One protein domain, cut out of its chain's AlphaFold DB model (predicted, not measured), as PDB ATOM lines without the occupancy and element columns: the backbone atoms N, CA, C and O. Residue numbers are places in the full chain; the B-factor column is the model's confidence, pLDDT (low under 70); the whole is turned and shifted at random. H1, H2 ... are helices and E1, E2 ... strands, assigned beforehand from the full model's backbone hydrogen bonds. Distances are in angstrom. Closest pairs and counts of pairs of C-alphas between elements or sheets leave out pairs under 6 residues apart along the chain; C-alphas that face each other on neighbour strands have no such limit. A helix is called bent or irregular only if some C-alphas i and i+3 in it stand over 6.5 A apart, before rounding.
ATOM      1  N   TRP A  21      13.516 -50.818-110.043       52.00
ATOM      2  CA  TRP A  21      14.728 -50.060-109.738       52.00
ATOM      3  C   TRP A  21      14.439 -48.950-108.724       52.00
ATOM      4  O   TRP A  21      13.515 -48.152-108.906       52.00
ATOM      5  N   ILE A  22      15.266 -48.881-107.677       55.88
ATOM      6  CA  ILE A  22      15.375 -47.709-106.804       55.88
ATOM      7  C   ILE A  22      16.616 -46.954-107.242       55.88
ATOM      8  O   ILE A  22      17.733 -47.334-106.894       55.88
ATOM      9  N   SER A  23      16.434 -45.890-108.014       54.00
ATOM     10  CA  SER A  23      17.522 -44.942-108.220       54.00
ATOM     11  C   SER A  23      17.589 -43.980-107.040       54.00
ATOM     12  O   SER A  23      16.596 -43.742-106.339       54.00
ATOM     13  N   ASN A  24      18.759 -43.372-106.847       60.69
ATOM     14  CA  ASN A  24      18.977 -42.297-105.884       60.69
ATOM     15  C   ASN A  24      18.282 -40.981-106.304       60.69
ATOM     16  O   ASN A  24      18.886 -39.905-106.324       60.69
ATOM     17  N   SER A  25      17.019 -41.078-106.721       68.69
ATOM     18  CA  SER A  25      16.264 -39.994-107.324       68.69
ATOM     19  C   SER A  25      15.984 -38.885-106.303       68.69
ATOM     20  O   SER A  25      15.698 -39.167-105.133       68.69
ATOM     21  N   PRO A  26      16.001 -37.608-106.729       74.12
ATOM     22  CA  PRO A  26      15.587 -36.492-105.881       74.12
ATOM     23  C   PRO A  26      14.181 -36.679-105.300       74.12
ATOM     24  O   PRO A  26      13.937 -36.318-104.152       74.12
ATOM     25  N   VAL A  27      13.286 -37.312-106.064       76.88
ATOM     26  CA  VAL A  27      11.913 -37.643-105.661       76.88
ATOM     27  C   VAL A  27      11.898 -38.593-104.464       76.88
ATOM     28  O   VAL A  27      11.232 -38.319-103.469       76.88
ATOM     29  N   PHE A  28      12.666 -39.686-104.519       78.19
ATOM     30  CA  PHE A  28      12.730 -40.647-103.420       78.19
ATOM     31  C   PHE A  28      13.394 -40.046-102.173       78.19
ATOM     32  O   PHE A  28      12.896 -40.227-101.063       78.19
ATOM     33  N   LYS A  29      14.461 -39.250-102.340       80.31
ATOM     34  CA  LYS A  29      15.079 -38.506-101.225       80.31
ATOM     35  C   LYS A  29      14.100 -37.537-100.569       80.31
ATOM     36  O   LYS A  29      14.058 -37.456 -99.342       80.31
ATOM     37  N   HIS A  30      13.334 -36.804-101.377       83.75
ATOM     38  CA  HIS A  30      12.329 -35.872-100.886       83.75
ATOM     39  C   HIS A  30      11.264 -36.614-100.076       83.75
ATOM     40  O   HIS A  30      11.080 -36.290 -98.908       83.75
ATOM     41  N   PHE A  31      10.687 -37.683-100.628       86.19
ATOM     42  CA  PHE A  31       9.732 -38.542 -99.928       86.19
ATOM     43  C   PHE A  31      10.273 -39.083 -98.599       86.19
ATOM     44  O   PHE A  31       9.610 -38.999 -97.565       86.19
ATOM     45  N   LEU A  32      11.508 -39.590 -98.579       85.06
ATOM     46  CA  LEU A  32      12.120 -40.043 -97.334       85.06
ATOM     47  C   LEU A  32      12.230 -38.894 -96.324       85.06
ATOM     48  O   LEU A  32      11.929 -39.089 -95.146       85.06
ATOM     49  N   LYS A  33      12.614 -37.687 -96.755       85.25
ATOM     50  CA  LYS A  33      12.775 -36.522 -95.877       85.25
ATOM     51  C   LYS A  33      11.432 -36.004 -95.350       85.25
ATOM     52  O   LYS A  33      11.245 -35.993 -94.136       85.25
ATOM     53  N   THR A  34      10.515 -35.620 -96.232       85.75
ATOM     54  CA  THR A  34       9.275 -34.899 -95.895       85.75
ATOM     55  C   THR A  34       8.094 -35.826 -95.632       85.75
ATOM     56  O   THR A  34       7.223 -35.495 -94.842       85.75
ATOM     57  N   GLY A  35       8.089 -37.022 -96.225       83.44
ATOM     58  CA  GLY A  35       6.916 -37.900 -96.270       83.44
ATOM     59  C   GLY A  35       5.944 -37.569 -97.399       83.44
ATOM     60  O   GLY A  35       5.034 -38.347 -97.664       83.44
ATOM     61  N   GLU A  36       6.164 -36.465 -98.110       85.50
ATOM     62  CA  GLU A  36       5.300 -36.037 -99.202       85.50
ATOM     63  C   GLU A  36       5.585 -36.839-100.475       85.50
ATOM     64  O   GLU A  36       6.736 -37.056-100.868       85.50
ATOM     65  N   ILE A  37       4.512 -37.255-101.147       80.62
ATOM     66  CA  ILE A  37       4.573 -37.948-102.434       80.62
ATOM     67  C   ILE A  37       3.941 -37.045-103.494       80.62
ATOM     68  O   ILE A  37       2.749 -37.132-103.774       80.62
ATOM     69  N   ALA A  38       4.753 -36.174-104.091       75.12
ATOM     70  CA  ALA A  38       4.324 -35.313-105.196       75.12
ATOM     71  C   ALA A  38       4.367 -36.028-106.562       75.12
ATOM     72  O   ALA A  38       3.695 -35.628-107.513       75.12
ATOM     73  N   ASP A  39       5.163 -37.095-106.673       78.38
ATOM     74  CA  ASP A  39       5.352 -37.824-107.923       78.38
ATOM     75  C   ASP A  39       4.338 -38.963-108.079       78.38
ATOM     76  O   ASP A  39       4.222 -39.850-107.228       78.38
ATOM     77  N   ARG A  40       3.622 -38.965-109.210       75.56
ATOM     78  CA  ARG A  40       2.593 -39.974-109.503       75.56
ATOM     79  C   ARG A  40       3.168 -41.387-109.604       75.56
ATOM     80  O   ARG A  40       2.503 -42.326-109.180       75.56
ATOM     81  N   SER A  41       4.380 -41.552-110.139       72.88
ATOM     82  CA  SER A  41       4.997 -42.877-110.281       72.88
ATOM     83  C   SER A  41       5.403 -43.458-108.928       72.88
ATOM     84  O   SER A  41       5.163 -44.639-108.669       72.88
ATOM     85  N   LEU A  42       5.915 -42.617-108.023       75.62
ATOM     86  CA  LEU A  42       6.182 -42.998-106.640       75.62
ATOM     87  C   LEU A  42       4.881 -43.336-105.902       75.62
ATOM     88  O   LEU A  42       4.828 -44.363-105.234       75.62
ATOM     89  N   LEU A  43       3.817 -42.546-106.074       79.06
ATOM     90  CA  LEU A  43       2.518 -42.823-105.451       79.06
ATOM     91  C   LEU A  43       1.943 -44.173-105.887       79.06
ATOM     92  O   LEU A  43       1.556 -44.979-105.041       79.06
ATOM     93  N   THR A  44       1.904 -44.435-107.195       75.69
ATOM     94  CA  THR A  44       1.462 -45.729-107.737       75.69
ATOM     95  C   THR A  44       2.311 -46.864-107.187       75.69
ATOM     96  O   THR A  44       1.795 -47.921-106.846       75.69
ATOM     97  N   SER A  45       3.612 -46.639-107.044       73.69
ATOM     98  CA  SER A  45       4.522 -47.657-106.547       73.69
ATOM     99  C   SER A  45       4.346 -47.975-105.070       73.69
ATOM    100  O   SER A  45       4.341 -49.148-104.711       73.69
ATOM    101  N   VAL A  46       4.154 -46.957-104.228       78.31
ATOM    102  CA  VAL A  46       3.819 -47.143-102.809       78.31
ATOM    103  C   VAL A  46       2.516 -47.932-102.696       78.31
ATOM    104  O   VAL A  46       2.491 -48.965-102.037       78.31
ATOM    105  N   ARG A  47       1.473 -47.535-103.438       78.81
ATOM    106  CA  ARG A  47       0.182 -48.248-103.456       78.81
ATOM    107  C   ARG A  47       0.312 -49.707-103.894       78.81
ATOM    108  O   ARG A  47      -0.275 -50.581-103.271       78.81
ATOM    109  N   ASN A  48       1.109 -49.973-104.924       74.75
ATOM    110  CA  ASN A  48       1.299 -51.323-105.454       74.75
ATOM    111  C   ASN A  48       2.255 -52.175-104.609       74.75
ATOM    112  O   ASN A  48       2.357 -53.374-104.853       74.75
ATOM    113  N   SER A  49       2.983 -51.582-103.660       73.75
ATOM    114  CA  SER A  49       3.955 -52.303-102.834       73.75
ATOM    115  C   SER A  49       3.322 -53.105-101.699       73.75
ATOM    116  O   SER A  49       4.005 -53.939-101.119       73.75
ATOM    117  N   GLY A  50       2.058 -52.832-101.359       78.38
ATOM    118  CA  GLY A  50       1.409 -53.382-100.166       78.38
ATOM    119  C   GLY A  50       1.850 -52.725 -98.851       78.38
ATOM    120  O   GLY A  50       1.384 -53.138 -97.798       78.38
ATOM    121  N   TRP A  51       2.718 -51.710 -98.892       83.81
ATOM    122  CA  TRP A  51       3.159 -50.949 -97.720       83.81
ATOM    123  C   TRP A  51       2.561 -49.543 -97.690       83.81
ATOM    124  O   TRP A  51       2.374 -48.898 -98.726       83.81
ATOM    125  N   THR A  52       2.343 -49.018 -96.487       87.88
ATOM    126  CA  THR A  52       2.047 -47.596 -96.291       87.88
ATOM    127  C   THR A  52       3.303 -46.738 -96.465       87.88
ATOM    128  O   THR A  52       4.437 -47.181 -96.272       87.88
ATOM    129  N   ALA A  53       3.108 -45.459 -96.797       86.50
ATOM    130  CA  ALA A  53       4.196 -44.488 -96.909       86.50
ATOM    131  C   ALA A  53       5.057 -44.414 -95.632       86.50
ATOM    132  O   ALA A  53       6.286 -44.334 -95.714       86.50
ATOM    133  N   ASP A  54       4.431 -44.477 -94.457       89.31
ATOM    134  CA  ASP A  54       5.135 -44.373 -93.180       89.31
ATOM    135  C   ASP A  54       5.882 -45.650 -92.798       89.31
ATOM    136  O   ASP A  54       6.999 -45.558 -92.280       89.31
ATOM    137  N   GLU A  55       5.351 -46.832 -93.118       89.31
ATOM    138  CA  GLU A  55       6.084 -48.094 -92.955       89.31
ATOM    139  C   GLU A  55       7.331 -48.121 -93.831       89.31
ATOM    140  O   GLU A  55       8.414 -48.466 -93.360       89.31
ATOM    141  N   ILE A  56       7.208 -47.669 -95.081       88.12
ATOM    142  CA  ILE A  56       8.339 -47.576 -96.003       88.12
ATOM    143  C   ILE A  56       9.414 -46.656 -95.436       88.12
ATOM    144  O   ILE A  56      10.591 -47.018 -95.397       88.12
ATOM    145  N   ARG A  57       9.027 -45.457 -94.988       90.00
ATOM    146  CA  ARG A  57       9.967 -44.479 -94.426       90.00
ATOM    147  C   ARG A  57      10.631 -45.018 -93.168       90.00
ATOM    148  O   ARG A  57      11.845 -44.875 -93.028       90.00
ATOM    149  N   SER A  58       9.858 -45.645 -92.289       91.31
ATOM    150  CA  SER A  58      10.352 -46.225 -91.039       91.31
ATOM    151  C   SER A  58      11.322 -47.374 -91.304       91.31
ATOM    152  O   SER A  58      12.415 -47.394 -90.741       91.31
ATOM    153  N   GLY A  59      10.974 -48.282 -92.218       90.31
ATOM    154  CA  GLY A  59      11.828 -49.392 -92.632       90.31
ATOM    155  C   GLY A  59      13.127 -48.915 -93.276       90.31
ATOM    156  O   GLY A  59      14.210 -49.315 -92.857       90.31
ATOM    157  N   MET A  60      13.036 -47.987 -94.230       90.31
ATOM    158  CA  MET A  60      14.191 -47.443 -94.952       90.31
ATOM    159  C   MET A  60      15.162 -46.670 -94.054       90.31
ATOM    160  O   MET A  60      16.379 -46.736 -94.248       90.31
ATOM    161  N   LYS A  61      14.636 -45.917 -93.081       91.44
ATOM    162  CA  LYS A  61      15.434 -45.110 -92.147       91.44
ATOM    163  C   LYS A  61      15.948 -45.894 -90.948       91.44
ATOM    164  O   LYS A  61      16.701 -45.327 -90.160       91.44
ATOM    165  N   LYS A  62      15.551 -47.156 -90.775       94.88
ATOM    166  CA  LYS A  62      15.990 -47.951 -89.635       94.88
ATOM    167  C   LYS A  62      17.514 -48.086 -89.647       94.88
ATOM    168  O   LYS A  62      18.107 -48.525 -90.633       94.88
ATOM    169  N   ILE A  63      18.131 -47.677 -88.540       96.00
ATOM    170  CA  ILE A  63      19.579 -47.710 -88.345       96.00
ATOM    171  C   ILE A  63      19.930 -48.927 -87.500       96.00
ATOM    172  O   ILE A  63      19.344 -49.149 -86.442       96.00
ATOM    173  N   TYR A  64      20.924 -49.677 -87.955       96.56
ATOM    174  CA  TYR A  64      21.510 -50.793 -87.231       96.56
ATOM    175  C   TYR A  64      22.932 -50.431 -86.812       96.56
ATOM    176  O   TYR A  64      23.714 -49.963 -87.640       96.56
ATOM    177  N   SER A  65      23.261 -50.641 -85.537       96.12
ATOM    178  CA  SER A  65      24.629 -50.484 -85.037       96.12
ATOM    179  C   SER A  65      25.449 -51.711 -85.421       96.12
ATOM    180  O   SER A  65      25.025 -52.832 -85.146       96.12
ATOM    181  N   ILE A  66      26.598 -51.507 -86.062       95.62
ATOM    182  CA  ILE A  66      27.440 -52.588 -86.593       95.62
ATOM    183  C   ILE A  66      28.926 -52.277 -86.410       95.62
ATOM    184  O   ILE A  66      29.326 -51.115 -86.358       95.62
ATOM    185  N   ASP A  67      29.749 -53.324 -86.384       95.69
ATOM    186  CA  ASP A  67      31.204 -53.216 -86.521       95.69
ATOM    187  C   ASP A  67      31.589 -53.330 -88.004       95.69
ATOM    188  O   ASP A  67      31.369 -54.361 -88.646       95.69
ATOM    189  N   VAL A  68      32.190 -52.268 -88.546       95.31
ATOM    190  CA  VAL A  68      32.604 -52.184 -89.955       95.31
ATOM    191  C   VAL A  68      33.620 -53.268 -90.310       95.31
ATOM    192  O   VAL A  68      33.541 -53.853 -91.392       95.31
ATOM    193  N   ALA A  69      34.551 -53.579 -89.405       95.69
ATOM    194  CA  ALA A  69      35.556 -54.609 -89.627       95.69
ATOM    195  C   ALA A  69      34.923 -56.004 -89.654       95.69
ATOM    196  O   ALA A  69      35.363 -56.866 -90.417       95.69
ATOM    197  N   ARG A  70      33.879 -56.236 -88.853       95.62
ATOM    198  CA  ARG A  70      33.132 -57.500 -88.869       95.62
ATOM    199  C   ARG A  70      32.295 -57.648 -90.135       95.62
ATOM    200  O   ARG A  70      32.369 -58.688 -90.779       95.62
ATOM    201  N   VAL A  71      31.591 -56.589 -90.544       97.06
ATOM    202  CA  VAL A  71      30.855 -56.560 -91.821       97.06
ATOM    203  C   VAL A  71      31.796 -56.822 -92.993       97.06
ATOM    204  O   VAL A  71      31.499 -57.655 -93.844       97.06
ATOM    205  N   SER A  72      32.951 -56.155 -93.031       96.69
ATOM    206  CA  SER A  72      33.932 -56.351 -94.100       96.69
ATOM    207  C   SER A  72      34.469 -57.784 -94.133       96.69
ATOM    208  O   SER A  72      34.541 -58.378 -95.208       96.69
ATOM    209  N   ARG A  73      34.797 -58.371 -92.972       97.25
ATOM    210  CA  ARG A  73      35.255 -59.766 -92.886       97.25
ATOM    211  C   ARG A  73      34.188 -60.748 -93.365       97.25
ATOM    212  O   ARG A  73      34.484 -61.552 -94.241       97.25
ATOM    213  N   TYR A  74      32.955 -60.618 -92.874       97.62
ATOM    214  CA  TYR A  74      31.828 -61.446 -93.304       97.62
ATOM    215  C   TYR A  74      31.601 -61.354 -94.818       97.62
ATOM    216  O   TYR A  74      31.599 -62.365 -95.503       97.62
ATOM    217  N   LEU A  75      31.489 -60.147 -95.383       97.12
ATOM    218  CA  LEU A  75      31.193 -59.983 -96.812       97.12
ATOM    219  C   LEU A  75      32.322 -60.446 -97.748       97.12
ATOM    220  O   LEU A  75      32.083 -60.602 -98.948       97.12
ATOM    221  N   ASN A  76      33.537 -60.635 -97.226       96.19
ATOM    222  CA  ASN A  76      34.661 -61.235 -97.947       96.19
ATOM    223  C   ASN A  76      34.863 -62.726 -97.623       96.19
ATOM    224  O   ASN A  76      35.716 -63.357 -98.246       96.19
ATOM    225  N   SER A  77      34.097 -63.294 -96.689       97.19
ATOM    226  CA  SER A  77      34.079 -64.732 -96.430       97.19
ATOM    227  C   SER A  77      33.304 -65.470 -97.522       97.19
ATOM    228  O   SER A  77      32.583 -64.870 -98.329       97.19
ATOM    229  N   ARG A  78      33.431 -66.799 -97.540       96.12
ATOM    230  CA  ARG A  78      32.673 -67.656 -98.456       96.12
ATOM    231  C   ARG A  78      31.165 -67.493 -98.239       96.12
ATOM    232  O   ARG A  78      30.426 -67.304 -99.198       96.12
ATOM    233  N   GLU A  79      30.730 -67.482 -96.985       95.50
ATOM    234  CA  GLU A  79      29.330 -67.327 -96.585       95.50
ATOM    235  C   GLU A  79      28.768 -65.967 -97.018       95.50
ATOM    236  O   GLU A  79      27.652 -65.895 -97.530       95.50
ATOM    237  N   GLY A  80      29.546 -64.889 -96.868       95.81
ATOM    238  CA  GLY A  80      29.141 -63.563 -97.329       95.81
ATOM    239  C   GLY A  80      29.082 -63.446 -98.852       95.81
ATOM    240  O   GLY A  80      28.182 -62.793 -99.380       95.81
ATOM    241  N   ILE A  81      29.989 -64.102 -99.581       94.94
ATOM    242  CA  ILE A  81      29.927 -64.192-101.049       94.94
ATOM    243  C   ILE A  81      28.664 -64.940-101.491       94.94
ATOM    244  O   ILE A  81      27.975 -64.475-102.401       94.94
ATOM    245  N   ASP A  82      28.333 -66.053-100.836       94.06
ATOM    246  CA  ASP A  82      27.131 -66.838-101.130       94.06
ATOM    247  C   ASP A  82      25.857 -66.045-100.814       94.06
ATOM    248  O   ASP A  82      24.910 -66.044-101.605       94.06
ATOM    249  N   PHE A  83      25.839 -65.319 -99.691       94.50
ATOM    250  CA  PHE A  83      24.770 -64.382 -99.355       94.50
ATOM    251  C   PHE A  83      24.593 -63.329-100.452       94.50
ATOM    252  O   PHE A  83      23.503 -63.204-101.008       94.50
ATOM    253  N   LEU A  84      25.659 -62.608-100.815       93.94
ATOM    254  CA  LEU A  84      25.602 -61.556-101.832       93.94
ATOM    255  C   LEU A  84      25.130 -62.108-103.181       93.94
ATOM    256  O   LEU A  84      24.266 -61.508-103.810       93.94
ATOM    257  N   SER A  85      25.639 -63.273-103.586       91.50
ATOM    258  CA  SER A  85      25.260 -63.931-104.841       91.50
ATOM    259  C   SER A  85      23.773 -64.285-104.873       91.50
ATOM    260  O   SER A  85      23.111 -64.035-105.878       91.50
ATOM    261  N   LYS A  86      23.219 -64.793-103.763       90.81
ATOM    262  CA  LYS A  86      21.772 -65.038-103.624       90.81
ATOM    263  C   LYS A  86      20.974 -63.739-103.704       90.81
ATOM    264  O   LYS A  86      19.983 -63.671-104.422       90.81
ATOM    265  N   GLN A  87      21.421 -62.702-102.999       89.81
ATOM    266  CA  GLN A  87      20.755 -61.399-102.965       89.81
ATOM    267  C   GLN A  87      20.750 -60.692-104.331       89.81
ATOM    268  O   GLN A  87      19.837 -59.924-104.617       89.81
ATOM    269  N   THR A  88      21.737 -60.967-105.188       88.81
ATOM    270  CA  THR A  88      21.849 -60.375-106.529       88.81
ATOM    271  C   THR A  88      21.512 -61.338-107.666       88.81
ATOM    272  O   THR A  88      21.781 -61.017-108.820       88.81
ATOM    273  N   TYR A  89      20.940 -62.511-107.383       86.06
ATOM    274  CA  TYR A  89      20.707 -63.548-108.396       86.06
ATOM    275  C   TYR A  89      19.819 -63.067-109.556       86.06
ATOM    276  O   TYR A  89      20.070 -63.369-110.719       86.06
ATOM    277  N   SER A  90      18.810 -62.255-109.243       82.69
ATOM    278  CA  SER A  90      17.879 -61.656-110.205       82.69
ATOM    279  C   SER A  90      18.372 -60.348-110.825       82.69
ATOM    280  O   SER A  90      17.583 -59.608-111.422       82.69
ATOM    281  N   TYR A  91      19.659 -60.024-110.673       80.94
ATOM    282  CA  TYR A  91      20.203 -58.774-111.178       80.94
ATOM    283  C   TYR A  91      20.152 -58.703-112.706       80.94
ATOM    284  O   TYR A  91      20.713 -59.525-113.431       80.94
ATOM    285  N   TYR A  92      19.481 -57.662-113.183       75.62
ATOM    286  CA  TYR A  92      19.279 -57.347-114.584       75.62
ATOM    287  C   TYR A  92      19.986 -56.025-114.925       75.62
ATOM    288  O   TYR A  92      19.379 -54.949-114.866       75.62
ATOM    289  N   PRO A  93      21.285 -56.072-115.260       70.06
ATOM    290  CA  PRO A  93      22.049 -54.875-115.577       70.06
ATOM    291  C   PRO A  93      21.537 -54.215-116.864       70.06
ATOM    292  O   PRO A  93      21.142 -54.913-117.805       70.06
ATOM    293  N   PRO A  94      21.649 -52.883-116.986       61.03
ATOM    294  CA  PRO A  94      21.666 -52.261-118.301       61.03
ATOM    295  C   PRO A  94      22.860 -52.840-119.082       61.03
ATOM    296  O   PRO A  94      23.965 -52.910-118.550       61.03
ATOM    297  N   ASN A  95      22.655 -53.256-120.332       61.91
ATOM    298  CA  ASN A  95      23.724 -53.688-121.248       61.91
ATOM    299  C   ASN A  95      24.495 -54.974-120.854       61.91
ATOM    300  O   ASN A  95      25.607 -55.182-121.324       61.91
ATOM    301  N   GLY A  96      23.929 -55.857-120.020       63.31
ATOM    302  CA  GLY A  96      24.450 -57.229-119.853       63.31
ATOM    303  C   GLY A  96      25.607 -57.438-118.857       63.31
ATOM    304  O   GLY A  96      26.096 -58.557-118.749       63.31
ATOM    305  N   ALA A  97      26.009 -56.427-118.075       64.56
ATOM    306  CA  ALA A  97      27.116 -56.494-117.100       64.56
ATOM    307  C   ALA A  97      26.800 -57.271-115.791       64.56
ATOM    308  O   ALA A  97      26.815 -56.699-114.695       64.56
ATOM    309  N   ARG A  98      26.464 -58.565-115.890       63.88
ATOM    310  CA  ARG A  98      25.917 -59.367-114.770       63.88
ATOM    311  C   ARG A  98      26.920 -59.627-113.641       63.88
ATOM    312  O   ARG A  98      26.544 -59.542-112.474       63.88
ATOM    313  N   ASP A  99      28.191 -59.832-113.971       68.19
ATOM    314  CA  ASP A  99      29.223 -60.286-113.019       68.19
ATOM    315  C   ASP A  99      29.631 -59.225-111.978       68.19
ATOM    316  O   ASP A  99      30.331 -59.506-111.008       68.19
ATOM    317  N   SER A 100      29.164 -57.984-112.147       79.56
ATOM    318  CA  SER A 100      29.498 -56.854-111.273       79.56
ATOM    319  C   SER A 100      28.580 -56.702-110.052       79.56
ATOM    320  O   SER A 100      28.895 -55.926-109.149       79.56
ATOM    321  N   ALA A 101      27.463 -57.438-109.982       86.69
ATOM    322  CA  ALA A 101      26.418 -57.223-108.975       86.69
ATOM    323  C   ALA A 101      26.899 -57.483-107.540       86.69
ATOM    324  O   ALA A 101      26.705 -56.656-106.649       86.69
ATOM    325  N   VAL A 102      27.590 -58.606-107.326       91.19
ATOM    326  CA  VAL A 102      28.141 -58.984-106.015       91.19
ATOM    327  C   VAL A 102      29.130 -57.930-105.525       91.19
ATOM    328  O   VAL A 102      29.053 -57.492-104.376       91.19
ATOM    329  N   PHE A 103      30.024 -57.473-106.404       90.56
ATOM    330  CA  PHE A 103      31.002 -56.432-106.086       90.56
ATOM    331  C   PHE A 103      30.329 -55.096-105.773       90.56
ATOM    332  O   PHE A 103      30.668 -54.448-104.779       90.56
ATOM    333  N   ALA A 104      29.348 -54.700-106.581       90.44
ATOM    334  CA  ALA A 104      28.628 -53.454-106.391       90.44
ATOM    335  C   ALA A 104      27.866 -53.445-105.058       90.44
ATOM    336  O   ALA A 104      28.037 -52.506-104.277       90.44
ATOM    337  N   LEU A 105      27.129 -54.517-104.740       93.38
ATOM    338  CA  LEU A 105      26.400 -54.628-103.476       93.38
ATOM    339  C   LEU A 105      27.354 -54.667-102.281       93.38
ATOM    340  O   LEU A 105      27.159 -53.923-101.321       93.38
ATOM    341  N   ARG A 106      28.425 -55.468-102.358       95.81
ATOM    342  CA  ARG A 106      29.459 -55.523-101.313       95.81
ATOM    343  C   ARG A 106      30.020 -54.140-101.020       95.81
ATOM    344  O   ARG A 106      30.075 -53.727 -99.863       95.81
ATOM    345  N   SER A 107      30.433 -53.426-102.066       95.06
ATOM    346  CA  SER A 107      31.042 -52.103-101.933       95.06
ATOM    347  C   SER A 107      30.080 -51.099-101.297       95.06
ATOM    348  O   SER A 107      30.484 -50.331-100.424       95.06
ATOM    349  N   ALA A 108      28.802 -51.151-101.676       95.00
ATOM    350  CA  ALA A 108      27.775 -50.269-101.152       95.00
ATOM    351  C   ALA A 108      27.498 -50.534 -99.675       95.00
ATOM    352  O   ALA A 108      27.421 -49.586 -98.900       95.00
ATOM    353  N   VAL A 109      27.409 -51.806 -99.268       96.50
ATOM    354  CA  VAL A 109      27.209 -52.178 -97.862       96.50
ATOM    355  C   VAL A 109      28.396 -51.740 -97.010       96.50
ATOM    356  O   VAL A 109      28.191 -51.060 -96.010       96.50
ATOM    357  N   ILE A 110      29.632 -52.044 -97.420       96.25
ATOM    358  CA  ILE A 110      30.834 -51.656 -96.661       96.25
ATOM    359  C   ILE A 110      30.921 -50.133 -96.512       96.25
ATOM    360  O   ILE A 110      31.180 -49.639 -95.417       96.25
ATOM    361  N   LYS A 111      30.667 -49.376 -97.587       96.06
ATOM    362  CA  LYS A 111      30.650 -47.907 -97.526       96.06
ATOM    363  C   LYS A 111      29.510 -47.376 -96.660       96.06
ATOM    364  O   LYS A 111      29.724 -46.461 -95.872       96.06
ATOM    365  N   ALA A 112      28.317 -47.956 -96.776       95.94
ATOM    366  CA  ALA A 112      27.158 -47.572 -95.977       95.94
ATOM    367  C   ALA A 112      27.367 -47.820 -94.482       95.94
ATOM    368  O   ALA A 112      26.795 -47.094 -93.683       95.94
ATOM    369  N   SER A 113      28.175 -48.822 -94.138       95.94
ATOM    370  CA  SER A 113      28.559 -49.186 -92.778       95.94
ATOM    371  C   SER A 113      29.541 -48.211 -92.118       95.94
ATOM    372  O   SER A 113      29.688 -48.249 -90.894       95.94
ATOM    373  N   ILE A 114      30.228 -47.348 -92.878       94.12
ATOM    374  CA  ILE A 114      31.215 -46.406 -92.330       94.12
ATOM    375  C   ILE A 114      30.555 -45.526 -91.256       94.12
ATOM    376  O   ILE A 114      29.483 -44.961 -91.457       94.12
ATOM    377  N   GLY A 115      31.203 -45.417 -90.092       92.69
ATOM    378  CA  GLY A 115      30.633 -44.751 -88.914       92.69
ATOM    379  C   GLY A 115      29.803 -45.669 -88.008       92.69
ATOM    380  O   GLY A 115      29.112 -45.176 -87.119       92.69
ATOM    381  N   GLY A 116      29.864 -46.990 -88.222       95.31
ATOM    382  CA  GLY A 116      29.270 -48.001 -87.339       95.31
ATOM    383  C   GLY A 116      27.747 -48.098 -87.433       95.31
ATOM    384  O   GLY A 116      27.095 -48.625 -86.533       95.31
ATOM    385  N   LYS A 117      27.162 -47.568 -88.509       95.44
ATOM    386  CA  LYS A 117      25.717 -47.514 -88.736       95.44
ATOM    387  C   LYS A 117      25.411 -48.086 -90.107       95.44
ATOM    388  O   LYS A 117      26.063 -47.710 -91.065       95.44
ATOM    389  N   LEU A 118      24.400 -48.938 -90.220       95.94
ATOM    390  CA  LEU A 118      23.914 -49.458 -91.498       95.94
ATOM    391  C   LEU A 118      22.420 -49.171 -91.648       95.94
ATOM    392  O   LEU A 118      21.653 -49.325 -90.701       95.94
ATOM    393  N   SER A 119      22.005 -48.745 -92.838       95.06
ATOM    394  CA  SER A 119      20.600 -48.505 -93.190       95.06
ATOM    395  C   SER A 119      20.379 -48.743 -94.678       95.06
ATOM    396  O   SER A 119      21.324 -48.673 -95.468       95.06
ATOM    397  N   SER A 120      19.128 -48.969 -95.079       92.62
ATOM    398  CA  SER A 120      18.763 -49.166 -96.485       92.62
ATOM    399  C   SER A 120      19.116 -47.937 -97.319       92.62
ATOM    400  O   SER A 120      19.709 -48.056 -98.388       92.62
ATOM    401  N   VAL A 121      18.833 -46.743 -96.787       90.44
ATOM    402  CA  VAL A 121      19.187 -45.464 -97.421       90.44
ATOM    403  C   VAL A 121      20.699 -45.313 -97.577       90.44
ATOM    404  O   VAL A 121      21.165 -44.849 -98.616       90.44
ATOM    405  N   GLY A 122      21.475 -45.723 -96.570       91.81
ATOM    406  CA  GLY A 122      22.935 -45.733 -96.646       91.81
ATOM    407  C   GLY A 122      23.441 -46.617 -97.785       91.81
ATOM    408  O   GLY A 122      24.289 -46.173 -98.557       91.81
ATOM    409  N   ILE A 123      22.888 -47.827 -97.926       92.88
ATOM    410  CA  ILE A 123      23.252 -48.762 -99.001       92.88
ATOM    411  C   ILE A 123      22.905 -48.154-100.360       92.88
ATOM    412  O   ILE A 123      23.793 -48.022-101.195       92.88
ATOM    413  N   ILE A 124      21.659 -47.704-100.557       88.06
ATOM    414  CA  ILE A 124      21.187 -47.117-101.825       88.06
ATOM    415  C   ILE A 124      22.078 -45.947-102.267       88.06
ATOM    416  O   ILE A 124      22.447 -45.853-103.433       88.06
ATOM    417  N   ASN A 125      22.464 -45.070-101.336       87.44
ATOM    418  CA  ASN A 125      23.318 -43.917-101.632       87.44
ATOM    419  C   ASN A 125      24.750 -44.284-102.042       87.44
ATOM    420  O   ASN A 125      25.413 -43.464-102.671       87.44
ATOM    421  N   ASN A 126      25.229 -45.468-101.663       90.62
ATOM    422  CA  ASN A 126      26.593 -45.922-101.925       90.62
ATOM    423  C   ASN A 126      26.686 -46.953-103.057       90.62
ATOM    424  O   ASN A 126      27.783 -47.443-103.337       90.62
ATOM    425  N   LEU A 127      25.567 -47.283-103.709       87.19
ATOM    426  CA  LEU A 127      25.573 -48.151-104.879       87.19
ATOM    427  C   LEU A 127      26.326 -47.477-106.034       87.19
ATOM    428  O   LEU A 127      26.016 -46.337-106.383       87.19
ATOM    429  N   PRO A 128      27.301 -48.164-106.653       83.31
ATOM    430  CA  PRO A 128      28.039 -47.609-107.784       83.31
ATOM    431  C   PRO A 128      27.221 -47.611-109.086       83.31
ATOM    432  O   PRO A 128      27.597 -46.937-110.041       83.31
ATOM    433  N   VAL A 129      26.125 -48.373-109.134       76.69
ATOM    434  CA  VAL A 129      25.220 -48.511-110.281       76.69
ATOM    435  C   VAL A 129      23.780 -48.637-109.792       76.69
ATOM    436  O   VAL A 129      23.547 -49.077-108.665       76.69
ATOM    437  N   ASP A 130      22.808 -48.300-110.640       74.25
ATOM    438  CA  ASP A 130      21.403 -48.570-110.337       74.25
ATOM    439  C   ASP A 130      21.184 -50.079-110.205       74.25
ATOM    440  O   ASP A 130      21.523 -50.851-111.105       74.25
ATOM    441  N   PHE A 131      20.596 -50.500-109.088       75.12
ATOM    442  CA  PHE A 131      20.282 -51.903-108.851       75.12
ATOM    443  C   PHE A 131      18.899 -52.243-109.362       75.12
ATOM    444  O   PHE A 131      17.898 -51.592-109.055       75.12
ATOM    445  N   ARG A 132      18.897 -53.288-110.174       75.69
ATOM    446  CA  ARG A 132      17.830 -53.643-111.079       75.69
ATOM    447  C   ARG A 132      17.552 -55.118-110.875       75.69
ATOM    448  O   ARG A 132      18.337 -55.930-111.345       75.69
ATOM    449  N   LEU A 133      16.519 -55.462-110.119       74.12
ATOM    450  CA  LEU A 133      16.219 -56.859-109.789       74.12
ATOM    451  C   LEU A 133      14.880 -57.262-110.414       74.12
ATOM    452  O   LEU A 133      13.932 -56.467-110.452       74.12
ATOM    453  N   THR A 134      14.802 -58.484-110.934       69.81
ATOM    454  CA  THR A 134      13.543 -59.055-111.427       69.81
ATOM    455  C   THR A 134      12.751 -59.670-110.271       69.81
ATOM    456  O   THR A 134      13.312 -60.350-109.414       69.81
ATOM    457  N   GLY A 135      11.437 -59.414-110.239       62.97
ATOM    458  CA  GLY A 135      10.559 -59.790-109.120       62.97
ATOM    459  C   GLY A 135      10.586 -61.284-108.779       62.97
ATOM    460  O   GLY A 135      10.615 -61.633-107.605       62.97
ATOM    461  N   ASP A 136      10.682 -62.153-109.789       64.81
ATOM    462  CA  ASP A 136      10.635 -63.614-109.617       64.81
ATOM    463  C   ASP A 136      11.885 -64.206-108.943       64.81
ATOM    464  O   ASP A 136      11.875 -65.363-108.531       64.81
ATOM    465  N   GLY A 137      12.969 -63.434-108.821       67.50
ATOM    466  CA  GLY A 137      14.193 -63.869-108.143       67.50
ATOM    467  C   GLY A 137      14.633 -62.927-107.026       67.50
ATOM    468  O   GLY A 137      15.824 -62.861-106.713       67.50
ATOM    469  N   LEU A 138      13.708 -62.153-106.450       77.94
ATOM    470  CA  LEU A 138      13.970 -61.400-105.226       77.94
ATOM    471  C   LEU A 138      14.053 -62.352-104.031       77.94
ATOM    472  O   LEU A 138      13.114 -63.086-103.733       77.94
ATOM    473  N   VAL A 139      15.167 -62.300-103.301       83.88
ATOM    474  CA  VAL A 139      15.344 -63.062-102.059       83.88
ATOM    475  C   VAL A 139      15.058 -62.146-100.875       83.88
ATOM    476  O   VAL A 139      15.937 -61.428-100.401       83.88
ATOM    477  N   ILE A 140      13.810 -62.143-100.402       83.38
ATOM    478  CA  ILE A 140      13.418 -61.350 -99.232       83.38
ATOM    479  C   ILE A 140      13.980 -61.980 -97.959       83.38
ATOM    480  O   ILE A 140      13.868 -63.177 -97.725       83.38
ATOM    481  N   CYS A 141      14.581 -61.141 -97.123       83.38
ATOM    482  CA  CYS A 141      15.308 -61.534 -95.921       83.38
ATOM    483  C   CYS A 141      14.447 -61.965 -94.725       83.38
ATOM    484  O   CYS A 141      14.953 -62.634 -93.822       83.38
ATOM    485  N   ALA A 142      13.177 -61.562 -94.723       81.88
ATOM    486  CA  ALA A 142      12.171 -61.910 -93.724       81.88
ATOM    487  C   ALA A 142      10.834 -62.211 -94.432       81.88
ATOM    488  O   ALA A 142       9.897 -61.412 -94.337       81.88
ATOM    489  N   PRO A 143      10.763 -63.292 -95.235       81.62
ATOM    490  CA  PRO A 143       9.575 -63.612 -96.028       81.62
ATOM    491  C   PRO A 143       8.338 -63.863 -95.153       81.62
ATOM    492  O   PRO A 143       7.219 -63.660 -95.600       81.62
ATOM    493  N   GLU A 144       8.529 -64.250 -93.891       84.38
ATOM    494  CA  GLU A 144       7.469 -64.449 -92.901       84.38
ATOM    495  C   GLU A 144       6.818 -63.146 -92.414       84.38
ATOM    496  O   GLU A 144       5.758 -63.181 -91.795       84.38
ATOM    497  N   LYS A 145       7.453 -61.995 -92.667       84.06
ATOM    498  CA  LYS A 145       6.978 -60.673 -92.225       84.06
ATOM    499  C   LYS A 145       6.265 -59.893 -93.318       84.06
ATOM    500  O   LYS A 145       5.988 -58.713 -93.116       84.06
ATOM    501  N   VAL A 146       6.043 -60.512 -94.474       84.62
ATOM    502  CA  VAL A 146       5.543 -59.831 -95.662       84.62
ATOM    503  C   VAL A 146       4.469 -60.662 -96.348       84.62
ATOM    504  O   VAL A 146       4.532 -61.891 -96.361       84.62
ATOM    505  N   ASP A 147       3.470 -60.002 -96.925       82.50
ATOM    506  CA  ASP A 147       2.481 -60.686 -97.759       82.50
ATOM    507  C   ASP A 147       3.024 -60.981 -99.174       82.50
ATOM    508  O   ASP A 147       4.130 -60.581 -99.545       82.50
ATOM    509  N   LYS A 148       2.238 -61.689 -99.999       75.31
ATOM    510  CA  LYS A 148       2.637 -62.058-101.370       75.31
ATOM    511  C   LYS A 148       2.932 -60.847-102.267       75.31
ATOM    512  O   LYS A 148       3.830 -60.926-103.101       75.31
ATOM    513  N   ASN A 149       2.202 -59.745-102.105       72.81
ATOM    514  CA  ASN A 149       2.400 -58.530-102.897       72.81
ATOM    515  C   ASN A 149       3.666 -57.793-102.449       72.81
ATOM    516  O   ASN A 149       4.443 -57.322-103.281       72.81
ATOM    517  N   GLN A 150       3.904 -57.742-101.139       77.38
ATOM    518  CA  GLN A 150       5.104 -57.164-100.549       77.38
ATOM    519  C   GLN A 150       6.351 -57.991-100.894       77.38
ATOM    520  O   GLN A 150       7.408 -57.415-101.160       77.38
ATOM    521  N   ALA A 151       6.249 -59.321-100.944       75.38
ATOM    522  CA  ALA A 151       7.368 -60.213-101.244       75.38
ATOM    523  C   ALA A 151       7.941 -60.026-102.663       75.38
ATOM    524  O   ALA A 151       9.137 -60.207-102.870       75.38
ATOM    525  N   ALA A 152       7.113 -59.606-103.624       71.00
ATOM    526  CA  ALA A 152       7.520 -59.355-105.010       71.00
ATOM    527  C   ALA A 152       8.136 -57.956-105.237       71.00
ATOM    528  O   ALA A 152       8.433 -57.575-106.373       71.00
ATOM    529  N   SER A 153       8.317 -57.170-104.171       74.69
ATOM    530  CA  SER A 153       8.736 -55.776-104.258       74.69
ATOM    531  C   SER A 153      10.218 -55.584-103.953       74.69
ATOM    532  O   SER A 153      10.716 -55.938-102.879       74.69
ATOM    533  N   LEU A 154      10.924 -54.896-104.858       77.56
ATOM    534  CA  LEU A 154      12.297 -54.441-104.611       77.56
ATOM    535  C   LEU A 154      12.371 -53.529-103.376       77.56
ATOM    536  O   LEU A 154      13.395 -53.469-102.701       77.56
ATOM    537  N   LEU A 155      11.275 -52.845-103.040       79.06
ATOM    538  CA  LEU A 155      11.193 -52.016-101.842       79.06
ATOM    539  C   LEU A 155      11.443 -52.823-100.585       79.06
ATOM    540  O   LEU A 155      12.290 -52.477 -99.763       79.06
ATOM    541  N   THR A 156      10.699 -53.914-100.485       83.50
ATOM    542  CA  THR A 156      10.758 -54.862 -99.389       83.50
ATOM    543  C   THR A 156      12.161 -55.439 -99.285       83.50
ATOM    544  O   THR A 156      12.729 -55.475 -98.195       83.50
ATOM    545  N   TRP A 157      12.770 -55.790-100.421       86.94
ATOM    546  CA  TRP A 157      14.154 -56.255-100.457       86.94
ATOM    547  C   TRP A 157      15.107 -55.256 -99.783       86.94
ATOM    548  O   TRP A 157      15.815 -55.621 -98.845       86.94
ATOM    549  N   TYR A 158      15.052 -53.972-100.154       88.12
ATOM    550  CA  TYR A 158      15.898 -52.950 -99.527       88.12
ATOM    551  C   TYR A 158      15.568 -52.692 -98.056       88.12
ATOM    552  O   TYR A 158      16.494 -52.478 -97.273       88.12
ATOM    553  N   ILE A 159      14.291 -52.697 -97.660       90.12
ATOM    554  CA  ILE A 159      13.877 -52.489 -96.260       90.12
ATOM    555  C   ILE A 159      14.501 -53.553 -95.346       90.12
ATOM    556  O   ILE A 159      14.996 -53.231 -94.264       90.12
ATOM    557  N   PHE A 160      14.515 -54.814 -95.783       91.94
ATOM    558  CA  PHE A 160      14.992 -55.928 -94.959       91.94
ATOM    559  C   PHE A 160      16.477 -56.265 -95.142       91.94
ATOM    560  O   PHE A 160      17.054 -56.913 -94.265       91.94
ATOM    561  N   LEU A 161      17.125 -55.802 -96.215       93.31
ATOM    562  CA  LEU A 161      18.528 -56.106 -96.503       93.31
ATOM    563  C   LEU A 161      19.492 -55.770 -95.340       93.31
ATOM    564  O   LEU A 161      20.261 -56.657 -94.956       93.31
ATOM    565  N   PRO A 162      19.463 -54.570 -94.715       95.00
ATOM    566  CA  PRO A 162      20.332 -54.277 -93.571       95.00
ATOM    567  C   PRO A 162      20.145 -55.242 -92.398       95.00
ATOM    568  O   PRO A 162      21.121 -55.628 -91.764       95.00
ATOM    569  N   ALA A 163      18.904 -55.652 -92.119       93.81
ATOM    570  CA  ALA A 163      18.601 -56.563 -91.018       93.81
ATOM    571  C   ALA A 163      19.235 -57.944 -91.238       93.81
ATOM    572  O   ALA A 163      19.781 -58.528 -90.305       93.81
ATOM    573  N   CYS A 164      19.191 -58.432 -92.479       92.75
ATOM    574  CA  CYS A 164      19.847 -59.665 -92.909       92.75
ATOM    575  C   CYS A 164      21.349 -59.628 -92.652       92.75
ATOM    576  O   CYS A 164      21.890 -60.510 -91.998       92.75
ATOM    577  N   ILE A 165      21.998 -58.560 -93.124       94.94
ATOM    578  CA  ILE A 165      23.442 -58.385 -92.977       94.94
ATOM    579  C   ILE A 165      23.806 -58.369 -91.494       94.94
ATOM    580  O   ILE A 165      24.730 -59.054 -91.086       94.94
ATOM    581  N   VAL A 166      23.060 -57.631 -90.669       94.25
ATOM    582  CA  VAL A 166      23.311 -57.548 -89.223       94.25
ATOM    583  C   VAL A 166      23.162 -58.910 -88.549       94.25
ATOM    584  O   VAL A 166      24.011 -59.276 -87.742       94.25
ATOM    585  N   ARG A 167      22.108 -59.664 -88.883       94.19
ATOM    586  CA  ARG A 167      21.878 -61.016 -88.359       94.19
ATOM    587  C   ARG A 167      23.029 -61.949 -88.728       94.19
ATOM    588  O   ARG A 167      23.572 -62.611 -87.851       94.19
ATOM    589  N   ASP A 168      23.401 -61.984 -90.003       93.62
ATOM    590  CA  ASP A 168      24.397 -62.929 -90.507       93.62
ATOM    591  C   ASP A 168      25.806 -62.565 -90.006       93.62
ATOM    592  O   ASP A 168      26.573 -63.442 -89.625       93.62
ATOM    593  N   VAL A 169      26.112 -61.269 -89.882       94.06
ATOM    594  CA  VAL A 169      27.356 -60.760 -89.276       94.06
ATOM    595  C   VAL A 169      27.432 -61.053 -87.777       94.06
ATOM    596  O   VAL A 169      28.526 -61.244 -87.255       94.06
ATOM    597  N   ALA A 170      26.304 -61.073 -87.061       91.44
ATOM    598  CA  ALA A 170      26.280 -61.427 -85.641       91.44
ATOM    599  C   ALA A 170      26.518 -62.928 -85.403       91.44
ATOM    600  O   ALA A 170      27.025 -63.298 -84.345       91.44
ATOM    601  N   ALA A 171      26.164 -63.771 -86.377       88.50
ATOM    602  CA  ALA A 171      26.398 -65.213 -86.355       88.50
ATOM    603  C   ALA A 171      27.797 -65.622 -86.870       88.50
ATOM    604  O   ALA A 171      28.134 -66.803 -86.803       88.50
ATOM    605  N   TYR A 172      28.581 -64.660 -87.374       82.12
ATOM    606  CA  TYR A 172      29.936 -64.817 -87.913       82.12
ATOM    607  C   TYR A 172      31.014 -64.337 -86.923       82.12
ATOM    608  O   TYR A 172      31.987 -65.088 -86.719       82.12
TER     609      TYR A 172
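This is residues 21 to 172 of the 172 residues of the protein "Putative conserved secreted protein" of Synechococcus sp. RS9915 (UniProt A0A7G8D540). Two groups of helices lie at the two ends of the domain, with H7 and H9 crossing each other between them: H1, H2 and H3 make a loose cluster of short helices at one end, and H4, H5 and H6 gather at the other. The small helix H8 sits by the first part of H9, after a long stretch with no named element, residues 134 to 147. The printed part has 152 residues with nine named helices and one short strand, in the order H1 to H7, E1, H8, H9; the class is mostly helix. It is compact, with a radius of gyration of the C-alphas of 14.8 A, and rounded, spanning 42 by 34 by 30 A.

H1 is residues 26 to 34, beginning at C-alpha 26 (15.587, -36.492, -105.881). H2 is residues 40 to 48, H3 residues 53 to 61, H4 residues 68 to 76 and H5 residues 78 to 87. H6, residues 98 to 112, is 22.2 A long and irregular: C-alphas 99 and 102 are 7.2 A apart. H7 is residues 120 to 126, E1 residues 131 to 133 and H8 residues 148 to 151. H9, residues 154 to 170, is 24.6 A long and irregular, with C-alphas 159 and 162 7.2 A apart and a kink of 36 degrees near residue 161; it ends at C-alpha 170 (26.280, -61.427, -85.641).

Residues 21 to 22 pair antiparallel with residues 131 to 132 of E1, which pairs with no named strand. H1 is close to H3 but not clearly touching, the closest C-alphas, of Leu 32 and Arg 57, being 5.7 A apart. H2 is likewise close to H3, with C-alphas of Val 46 and Ala 53 closest at 6.5 A. H3 touches residues 155 to 160 of H9, Gly 59 and Ile 159 having the closest C-alphas at 5.2 A, at a shallow tilt of 34 degrees, only just short of steep. H4 touches H6 at a shallow tilt of 13 degrees, opposite ways, the closest C-alphas being those of Ser 72 and Ile 110 at 6.2 A. H5 touches H6, C-alphas of Leu 84 and Val 102 closest at 5.5 A. H7 touches H6, C-alphas of Asn 126 and Ala 108 closest at 4.6 A, and H9 about perpendicular at 87 degrees, Ser 120 and Tyr 158 closest at 5.6 A between C-alphas. Every O i to N i+4 pair is within hydrogen-bond range in H1, H2, H3, H4, H5 and H7; H6 has 9 of 11, H9 11 of 13, and H8 is too short for one.

The C-alphas farthest apart, of Ala 38 and Arg 78, are 43.5 A apart. The printed part has no cut, and the link from E1 to H8 is long. Mean pLDDT of the printed part is 84.7; residues 21 to 25, 94 to 99 and 134 to 137 are under 70.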